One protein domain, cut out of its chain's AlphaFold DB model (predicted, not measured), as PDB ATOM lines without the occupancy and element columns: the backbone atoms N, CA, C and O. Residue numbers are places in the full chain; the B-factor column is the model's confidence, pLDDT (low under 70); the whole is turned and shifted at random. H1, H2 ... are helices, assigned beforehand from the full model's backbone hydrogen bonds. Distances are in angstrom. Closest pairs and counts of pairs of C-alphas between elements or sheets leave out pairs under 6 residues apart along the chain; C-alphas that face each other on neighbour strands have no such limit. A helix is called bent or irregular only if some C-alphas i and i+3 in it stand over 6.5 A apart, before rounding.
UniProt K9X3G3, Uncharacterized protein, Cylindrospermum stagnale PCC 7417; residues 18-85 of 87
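Overview. This is residues 18 to 85 of the 87 residues of an uncharacterized protein of Cylindrospermum stagnale PCC 7417 (UniProt K9X3G3). Two long helices, H1 and H3, cross at a steep angle and run opposite ways, and a shorter helix packs near each end of the pair: H2 across the early part of H3, and H4 on the early part of H1. The shape is elongated, with spans of 38 by 23 by 18 A, and H2 and H4 are at opposite ends of its length. The printed part has 68 residues with four named helices, in the order H1, H2, H3, H4, and no named strand; the class is all helix. The whole is loose, with a radius of gyration of the C-alphas of 13.8 A.

Arrangement. H1, residues 18 to 36, touches H3, residues 52 to 70, with its residues 27 to 34 alone, and H3 touches H1 with residues 62 to 69 alone. Their closest C-alphas are those of Asn 31 and Ala 65, 5.5 A apart. Their lines stand at a steep tilt of 53 degrees, opposite ways. H2, residues 39 to 46, is apart from H1 and touches H3 at residues 54 to 58 of H3 alone. The closest C-alphas of H2 and H3 are those of Tyr 39 and Tyr 58, 6.4 A apart, and the two helices are about perpendicular, at 90 degrees. H4, residues 73 to 83, touches H1 at residues 19 to 27 of H1 alone, with the C-alphas of Ala 19 and Ala 77 closest at 4.6 A. H1 and H4 stand at a steep tilt of 61 degrees, opposite ways. H4 is apart from H2 and from H3. The helix packing is mostly crossed: of the three pairs that touch, 0 are at a shallow tilt. Every O i to N i+4 pair is within hydrogen-bond range in H1, H2 and H4, and 14 of 15 are in H3.

Along the chain. H1 begins at C-alpha 18 at (353.899, 359.796, 285.487) and runs 26.8 A to C-alpha 36. H2 measures 10.8 A from C-alpha 39 to C-alpha 46. H3 begins at C-alpha 52 at (355.241, 326.938, 304.151) and runs 28.0 A to C-alpha 70. H4 measures 15.1 A and ends at C-alpha 83 at (364.379, 356.588, 292.778). No helix is bent or irregular.

Size, cuts and confidence. The two C-alphas farthest apart are those of Thr 51 and Gly 85, at 38.8 A, while the first and last printed C-alphas, of Glu 18 and Gly 85, are 13.5 A apart. The printed part has no cut. The links from H1 to H2, H2 to H3 and H3 to H4 are tight, with 2, 5 and 2 residues. The mean pLDDT of the printed part is 93.9, and no printed residue is under 70.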
ATOM      1  N   GLU A  18     353.652 361.231 285.599       93.06
ATOM      2  CA  GLU A  18     353.899 359.796 285.487       93.06
ATOM      3  C   GLU A  18     354.022 359.153 286.870       93.06
ATOM      4  O   GLU A  18     353.296 358.200 287.163       93.06
ATOM      5  N   ALA A  19     354.847 359.709 287.762       93.19
ATOM      6  CA  ALA A  19     355.019 359.172 289.110       93.19
ATOM      7  C   ALA A  19     353.719 359.209 289.923       93.19
ATOM      8  O   ALA A  19     353.421 358.265 290.657       93.19
ATOM      9  N   LYS A  20     352.884 360.244 289.755       92.69
ATOM     10  CA  LYS A  20     351.551 360.307 290.393       92.69
ATOM     11  C   LYS A  20     350.634 359.196 289.900       92.69
ATOM     12  O   LYS A  20     349.922 358.583 290.701       92.69
ATOM     13  N   ILE A  21     350.636 358.941 288.591       94.75
ATOM     14  CA  ILE A  21     349.842 357.872 287.983       94.75
ATOM     15  C   ILE A  21     350.328 356.514 288.489       94.75
ATOM     16  O   ILE A  21     349.499 355.704 288.905       94.75
ATOM     17  N   ILE A  22     351.642 356.273 288.503       95.31
ATOM     18  CA  ILE A  22     352.232 355.016 288.979       95.31
ATOM     19  C   ILE A  22     351.902 354.807 290.457       95.31
ATOM     20  O   ILE A  22     351.325 353.776 290.793       95.31
ATOM     21  N   ALA A  23     352.176 355.793 291.315       94.94
ATOM     22  CA  ALA A  23     351.908 355.720 292.750       94.94
ATOM     23  C   ALA A  23     350.453 355.342 293.035       94.94
ATOM     24  O   ALA A  23     350.188 354.377 293.749       94.94
ATOM     25  N   LYS A  24     349.507 356.069 292.424       94.31
ATOM     26  CA  LYS A  24     348.076 355.821 292.616       94.31
ATOM     27  C   LYS A  24     347.658 354.454 292.082       94.31
ATOM     28  O   LYS A  24     346.941 353.731 292.769       94.31
ATOM     29  N   ARG A  25     348.068 354.096 290.859       95.38
ATOM     30  CA  ARG A  25     347.678 352.819 290.238       95.38
ATOM     31  C   ARG A  25     348.241 351.633 291.010       95.38
ATOM     32  O   ARG A  25     347.503 350.685 291.254       95.38
ATOM     33  N   PHE A  26     349.508 351.703 291.405       94.94
ATOM     34  CA  PHE A  26     350.182 350.634 292.129       94.94
ATOM     35  C   PHE A  26     349.579 350.432 293.521       94.94
ATOM     36  O   PHE A  26     349.139 349.325 293.830       94.94
ATOM     37  N   SER A  27     349.469 351.489 294.335       94.38
ATOM     38  CA  SER A  27     348.925 351.361 295.695       94.38
ATOM     39  C   SER A  27     347.465 350.901 295.703       94.38
ATOM     40  O   SER A  27     347.091 350.079 296.539       94.38
ATOM     41  N   THR A  28     346.655 351.368 294.745       93.38
ATOM     42  CA  THR A  28     345.257 350.930 294.592       93.38
ATOM     43  C   THR A  28     345.187 349.458 294.198       93.38
ATOM     44  O   THR A  28     344.520 348.682 294.871       93.38
ATOM     45  N   ALA A  29     345.912 349.043 293.154       95.50
ATOM     46  CA  ALA A  29     345.844 347.671 292.652       95.50
ATOM     47  C   ALA A  29     346.313 346.636 293.687       95.50
ATOM     48  O   ALA A  29     345.691 345.583 293.830       95.50
ATOM     49  N   ILE A  30     347.383 346.937 294.430       96.12
ATOM     50  CA  ILE A  30     347.897 346.050 295.482       96.12
ATOM     51  C   ILE A  30     346.895 345.924 296.637       96.12
ATOM     52  O   ILE A  30     346.627 344.810 297.095       96.12
ATOM     53  N   ASN A  31     346.294 347.035 297.071       92.94
ATOM     54  CA  ASN A  31     345.267 347.006 298.114       92.94
ATOM     55  C   ASN A  31     344.001 346.269 297.662       92.94
ATOM     56  O   ASN A  31     343.495 345.424 298.400       92.94
ATOM     57  N   ASP A  32     343.520 346.524 296.446       94.25
ATOM     58  CA  ASP A  32     342.358 345.834 295.882       94.25
ATOM     59  C   ASP A  32     342.593 344.326 295.781       94.25
ATOM     60  O   ASP A  32     341.700 343.531 296.086       94.25
ATOM     61  N   PHE A  33     343.798 343.915 295.380       95.62
ATOM     62  CA  PHE A  33     344.155 342.504 295.346       95.62
ATOM     63  C   PHE A  33     344.179 341.900 296.753       95.62
ATOM     64  O   PHE A  33     343.590 340.837 296.939       95.62
ATOM     65  N   ARG A  34     344.762 342.583 297.751       93.75
ATOM     66  CA  ARG A  34     344.735 342.138 299.160       93.75
ATOM     67  C   ARG A  34     343.308 341.937 299.669       93.75
ATOM     68  O   ARG A  34     343.043 340.940 300.328       93.75
ATOM     69  N   TRP A  35     342.385 342.844 299.353       91.44
ATOM     70  CA  TRP A  35     340.985 342.733 299.784       91.44
ATOM     71  C   TRP A  35     340.228 341.566 299.141       91.44
ATOM     72  O   TRP A  35     339.262 341.069 299.716       91.44
ATOM     73  N   ARG A  36     340.630 341.139 297.939       92.44
ATOM     74  CA  ARG A  36     339.903 340.148 297.122       92.44
ATOM     75  C   ARG A  36     340.588 338.788 297.039       92.44
ATOM     76  O   ARG A  36     340.122 337.934 296.268       92.44
ATOM     77  N   SER A  37     341.697 338.603 297.742       90.81
ATOM     78  CA  SER A  37     342.534 337.418 297.615       90.81
ATOM     79  C   SER A  37     342.923 336.859 298.967       90.81
ATOM     80  O   SER A  37     343.343 337.580 299.863       90.81
ATOM     81  N   ASP A  38     342.797 335.544 299.074       94.75
ATOM     82  CA  ASP A  38     343.367 334.749 300.144       94.75
ATOM     83  C   ASP A  38     344.711 334.147 299.701       94.75
ATOM     84  O   ASP A  38     345.198 334.365 298.585       94.75
ATOM     85  N   TYR A  39     345.307 333.354 300.589       96.69
ATOM     86  CA  TYR A  39     346.569 332.670 300.340       96.69
ATOM     87  C   TYR A  39     346.545 331.782 299.080       96.69
ATOM     88  O   TYR A  39     347.491 331.800 298.293       96.69
ATOM     89  N   LEU A  40     345.461 331.036 298.843       97.06
ATOM     90  CA  LEU A  40     345.370 330.129 297.694       97.06
ATOM     91  C   LEU A  40     345.289 330.900 296.378       97.06
ATOM     92  O   LEU A  40     345.929 330.530 295.392       97.06
ATOM     93  N   LYS A  41     344.539 332.004 296.357       96.69
ATOM     94  CA  LYS A  41     344.447 332.876 295.187       96.69
ATOM     95  C   LYS A  41     345.758 333.607 294.913       96.69
ATOM     96  O   LYS A  41     346.129 333.736 293.748       96.69
ATOM     97  N   PHE A  42     346.475 334.026 295.956       97.25
ATOM     98  CA  PHE A  42     347.836 334.551 295.835       97.25
ATOM     99  C   PHE A  42     348.768 333.526 295.175       97.25
ATOM    100  O   PHE A  42     349.401 333.843 294.168       97.25
ATOM    101  N   CYS A  43     348.777 332.282 295.663       97.38
ATOM    102  CA  CYS A  43     349.571 331.209 295.065       97.38
ATOM    103  C   CYS A  43     349.194 330.958 293.600       97.38
ATOM    104  O   CYS A  43     350.070 330.911 292.741       97.38
ATOM    105  N   LYS A  44     347.894 330.885 293.289       97.31
ATOM    106  CA  LYS A  44     347.406 330.679 291.919       97.31
ATOM    107  C   LYS A  44     347.872 331.772 290.955       97.31
ATOM    108  O   LYS A  44     348.257 331.459 289.834       97.31
ATOM    109  N   VAL A  45     347.819 333.040 291.366       96.81
ATOM    110  CA  VAL A  45     348.230 334.176 290.520       96.81
ATOM    111  C   VAL A  45     349.732 334.158 290.246       96.81
ATOM    112  O   VAL A  45     350.145 334.498 289.142       96.81
ATOM    113  N   LEU A  46     350.537 333.741 291.224       95.88
ATOM    114  CA  LEU A  46     351.995 333.686 291.096       95.88
ATOM    115  C   LEU A  46     352.524 332.343 290.565       95.88
ATOM    116  O   LEU A  46     353.730 332.200 290.389       95.88
ATOM    117  N   GLY A  47     351.648 331.369 290.294       96.56
ATOM    118  CA  GLY A  47     352.049 330.031 289.848       96.56
ATOM    119  C   GLY A  47     352.797 329.235 290.921       96.56
ATOM    120  O   GLY A  47     353.667 328.430 290.605       96.56
ATOM    121  N   TYR A  48     352.494 329.491 292.191       95.31
ATOM    122  CA  TYR A  48     353.120 328.840 293.334       95.31
ATOM    123  C   TYR A  48     352.330 327.624 293.814       95.31
ATOM    124  O   TYR A  48     351.104 327.660 293.908       95.31
ATOM    125  N   GLU A  49     353.056 326.591 294.234       97.06
ATOM    126  CA  GLU A  49     352.499 325.503 295.036       97.06
ATOM    127  C   GLU A  49     352.272 325.967 296.485       97.06
ATOM    128  O   GLU A  49     353.165 326.599 297.063       97.06
ATOM    129  N   PRO A  50     351.123 325.665 297.119       96.69
ATOM    130  CA  PRO A  50     350.866 326.058 298.501       96.69
ATOM    131  C   PRO A  50     351.783 325.319 299.491       96.69
ATOM    132  O   PRO A  50     351.527 324.188 299.893       96.69
ATOM    133  N   THR A  51     352.840 325.989 299.939       97.44
ATOM    134  CA  THR A  51     353.849 325.481 300.879       97.44
ATOM    135  C   THR A  51     354.093 326.453 302.040       97.44
ATOM    136  O   THR A  51     353.682 327.612 302.017       97.44
ATOM    137  N   GLU A  52     354.827 326.028 303.070       95.25
ATOM    138  CA  GLU A  52     355.241 326.938 304.151       95.25
ATOM    139  C   GLU A  52     356.155 328.075 303.663       95.25
ATOM    140  O   GLU A  52     356.150 329.168 304.230       95.25
ATOM    141  N   TYR A  53     356.911 327.861 302.582       94.75
ATOM    142  CA  TYR A  53     357.695 328.923 301.949       94.75
ATOM    143  C   TYR A  53     356.781 330.006 301.363       94.75
ATOM    144  O   TYR A  53     356.911 331.185 301.692       94.75
ATOM    145  N   THR A  54     355.794 329.613 300.564       96.31
ATOM    146  CA  THR A  54     354.888 330.556 299.893       96.31
ATOM    147  C   THR A  54     353.946 331.244 300.871       96.31
ATOM    148  O   THR A  54     353.539 332.380 300.638       96.31
ATOM    149  N   LYS A  55     353.656 330.619 302.016       97.06
ATOM    150  CA  LYS A  55     352.951 331.260 303.132       97.06
ATOM    151  C   LYS A  55     353.747 332.429 303.726       97.06
ATOM    152  O   LYS A  55     353.163 333.462 304.051       97.06
ATOM    153  N   LYS A  56     355.078 332.315 303.820       97.38
ATOM    154  CA  LYS A  56     355.944 333.437 304.228       97.38
ATOM    155  C   LYS A  56     355.929 334.560 303.192       97.38
ATOM    156  O   LYS A  56     355.830 335.721 303.578       97.38
ATOM    157  N   GLU A  57     355.969 334.231 301.902       97.38
ATOM    158  CA  GLU A  57     355.854 335.231 300.826       97.38
ATOM    159  C   GLU A  57     354.488 335.931 300.833       97.38
ATOM    160  O   GLU A  57     354.415 337.152 300.701       97.38
ATOM    161  N   TYR A  58     353.406 335.195 301.095       97.56
ATOM    162  CA  TYR A  58     352.076 335.780 301.263       97.56
ATOM    163  C   TYR A  58     352.019 336.762 302.443       97.56
ATOM    164  O   TYR A  58     351.469 337.854 302.311       97.56
ATOM    165  N   ASN A  59     352.652 336.438 303.574       96.94
ATOM    166  CA  ASN A  59     352.732 337.363 304.707       96.94
ATOM    167  C   ASN A  59     353.510 338.643 304.364       96.94
ATOM    168  O   ASN A  59     353.085 339.731 304.751       96.94
ATOM    169  N   LYS A  60     354.606 338.544 303.600       97.00
ATOM    170  CA  LYS A  60     355.327 339.728 303.096       97.00
ATOM    171  C   LYS A  60     354.441 340.573 302.184       97.00
ATOM    172  O   LYS A  60     354.440 341.797 302.290       97.00
ATOM    173  N   PHE A  61     353.654 339.935 301.319       96.81
ATOM    174  CA  PHE A  61     352.679 340.632 300.482       96.81
ATOM    175  C   PHE A  61     351.635 341.387 301.322       96.81
ATOM    176  O   PHE A  61     351.358 342.555 301.045       96.81
ATOM    177  N   LEU A  62     351.097 340.767 302.378       96.38
ATOM    178  CA  LEU A  62     350.160 341.433 303.286       96.38
ATOM    179  C   LEU A  62     350.791 342.659 303.963       96.38
ATOM    180  O   LEU A  62     350.152 343.710 304.005       96.38
ATOM    181  N   GLN A  63     352.042 342.545 304.421       95.94
ATOM    182  CA  GLN A  63     352.799 343.654 305.019       95.94
ATOM    183  C   GLN A  63     353.062 344.788 304.026       95.94
ATOM    184  O   GLN A  63     352.966 345.959 304.393       95.94
ATOM    185  N   LEU A  64     353.363 344.464 302.764       95.75
ATOM    186  CA  LEU A  64     353.542 345.457 301.704       95.75
ATOM    187  C   LEU A  64     352.247 346.233 301.461       95.75
ATOM    188  O   LEU A  64     352.255 347.461 301.446       95.75
ATOM    189  N   ALA A  65     351.138 345.523 301.271       94.56
ATOM    190  CA  ALA A  65     349.847 346.141 301.003       94.56
ATOM    191  C   ALA A  65     349.378 347.014 302.178       94.56
ATOM    192  O   ALA A  65     348.918 348.135 301.968       94.56
ATOM    193  N   GLU A  66     349.568 346.543 303.412       92.00
ATOM    194  CA  GLU A  66     349.314 347.336 304.615       92.00
ATOM    195  C   GLU A  66     350.222 348.570 304.696       92.00
ATOM    196  O   GLU A  66     349.731 349.674 304.906       92.00
ATOM    197  N   SER A  67     351.523 348.430 304.440       92.38
ATOM    198  CA  SER A  67     352.449 349.571 304.404       92.38
ATOM    199  C   SER A  67     352.023 350.614 303.371       92.38
ATOM    200  O   SER A  67     351.966 351.801 303.676       92.38
ATOM    201  N   LEU A  68     351.656 350.177 302.162       91.88
ATOM    202  CA  LEU A  68     351.198 351.053 301.079       91.88
ATOM    203  C   LEU A  68     349.901 351.799 301.410       91.88
ATOM    204  O   LEU A  68     349.671 352.863 300.841       91.88
ATOM    205  N   HIS A  69     349.062 351.272 302.306       84.75
ATOM    206  CA  HIS A  69     347.859 351.963 302.771       84.75
ATOM    207  C   HIS A  69     348.182 353.236 303.571       84.75
ATOM    208  O   HIS A  69     347.432 354.206 303.494       84.75
ATOM    209  N   TYR A  70     349.302 353.258 304.299       86.69
ATOM    210  CA  TYR A  70     349.694 354.405 305.126       86.69
ATOM    211  C   TYR A  70     350.379 355.530 304.346       86.69
ATOM    212  O   TYR A  70     350.504 356.641 304.860       86.69
ATOM    213  N   PHE A  71     350.819 355.275 303.114       87.75
ATOM    214  CA  PHE A  71     351.403 356.318 302.288       87.75
ATOM    215  C   PHE A  71     350.335 357.074 301.503       87.75
ATOM    216  O   PHE A  71     349.546 356.490 300.756       87.75
ATOM    217  N   ASP A  72     350.384 358.405 301.560       88.06
ATOM    218  CA  ASP A  72     349.636 359.207 300.607       88.06
ATOM    219  C   ASP A  72     350.261 359.084 299.192       88.06
ATOM    220  O   ASP A  72     351.491 359.004 299.043       88.06
ATOM    221  N   PRO A  73     349.449 359.098 298.117       87.19
ATOM    222  CA  PRO A  73     349.957 358.940 296.753       87.19
ATOM    223  C   PRO A  73     350.977 360.002 296.319       87.19
ATOM    224  O   PRO A  73     351.778 359.743 295.422       87.19
ATOM    225  N   LYS A  74     350.964 361.198 296.920       90.12
ATOM    226  CA  LYS A  74     351.900 362.275 296.573       90.12
ATOM    227  C   LYS A  74     353.282 361.994 297.157       90.12
ATOM    228  O   LYS A  74     354.273 362.219 296.463       90.12
ATOM    229  N   SER A  75     353.363 361.479 298.379       92.06
ATOM    230  CA  SER A  75     354.626 361.034 298.976       92.06
ATOM    231  C   SER A  75     355.223 359.855 298.209       92.06
ATOM    232  O   SER A  75     356.400 359.909 297.862       92.06
ATOM    233  N   LEU A  76     354.419 358.853 297.830       92.94
ATOM    234  CA  LEU A  76     354.891 357.749 296.976       92.94
ATOM    235  C   LEU A  76     355.429 358.239 295.634       92.94
ATOM    236  O   LEU A  76     356.480 357.791 295.193       92.94
ATOM    237  N   ALA A  77     354.737 359.180 294.999       93.38
ATOM    238  CA  ALA A  77     355.171 359.716 293.720       93.38
ATOM    239  C   ALA A  77     356.516 360.456 293.825       93.38
ATOM    240  O   ALA A  77     357.377 360.276 292.973       93.38
ATOM    241  N   LYS A  78     356.754 361.208 294.910       92.75
ATOM    242  CA  LYS A  78     358.074 361.810 295.168       92.75
ATOM    243  C   LYS A  78     359.172 360.762 295.351       92.75
ATOM    244  O   LYS A  78     360.279 360.963 294.868       92.75
ATOM    245  N   LEU A  79     358.874 359.668 296.056       92.50
ATOM    246  CA  LEU A  79     359.827 358.571 296.246       92.50
ATOM    247  C   LEU A  79     360.157 357.877 294.917       92.50
ATOM    248  O   LEU A  79     361.314 357.538 294.687       92.50
ATOM    249  N   ILE A  80     359.164 357.709 294.038       93.38
ATOM    250  CA  ILE A  80     359.357 357.169 292.685       93.38
ATOM    251  C   ILE A  80     360.260 358.092 291.865       93.38
ATOM    252  O   ILE A  80     361.266 357.626 291.340       93.38
ATOM    253  N   ASP A  81     359.954 359.392 291.798       93.50
ATOM    254  CA  ASP A  81     360.781 360.353 291.055       93.50
ATOM    255  C   ASP A  81     362.233 360.352 291.562       93.50
ATOM    256  O   ASP A  81     363.166 360.231 290.766       93.50
ATOM    257  N   ALA A  82     362.424 360.383 292.886       91.62
ATOM    258  CA  ALA A  82     363.749 360.328 293.498       91.62
ATOM    259  C   ALA A  82     364.500 359.030 293.151       91.62
ATOM    260  O   ALA A  82     365.692 359.075 292.843       91.62
ATOM    261  N   GLY A  83     363.811 357.883 293.160       90.50
ATOM    262  CA  GLY A  83     364.379 356.588 292.778       90.50
ATOM    263  C   GLY A  83     364.745 356.489 291.293       90.50
ATOM    264  O   GLY A  83     365.706 355.808 290.947       90.50
ATOM    265  N   GLU A  84     364.028 357.200 290.420       89.38
ATOM    266  CA  GLU A  84     364.325 357.301 288.983       89.38
ATOM    267  C   GLU A  84     365.371 358.380 288.646       89.38
ATOM    268  O   GLU A  84     365.707 358.575 287.477       89.38
ATOM    269  N   GLY A  85     365.890 359.099 289.647       83.56
ATOM    270  CA  GLY A  85     366.849 360.187 289.447       83.56
ATOM    271  C   GLY A  85     366.229 361.470 288.882       83.56
ATOM    272  O   GLY A  85     366.958 362.341 288.402       83.56
TER     273      GLY A  85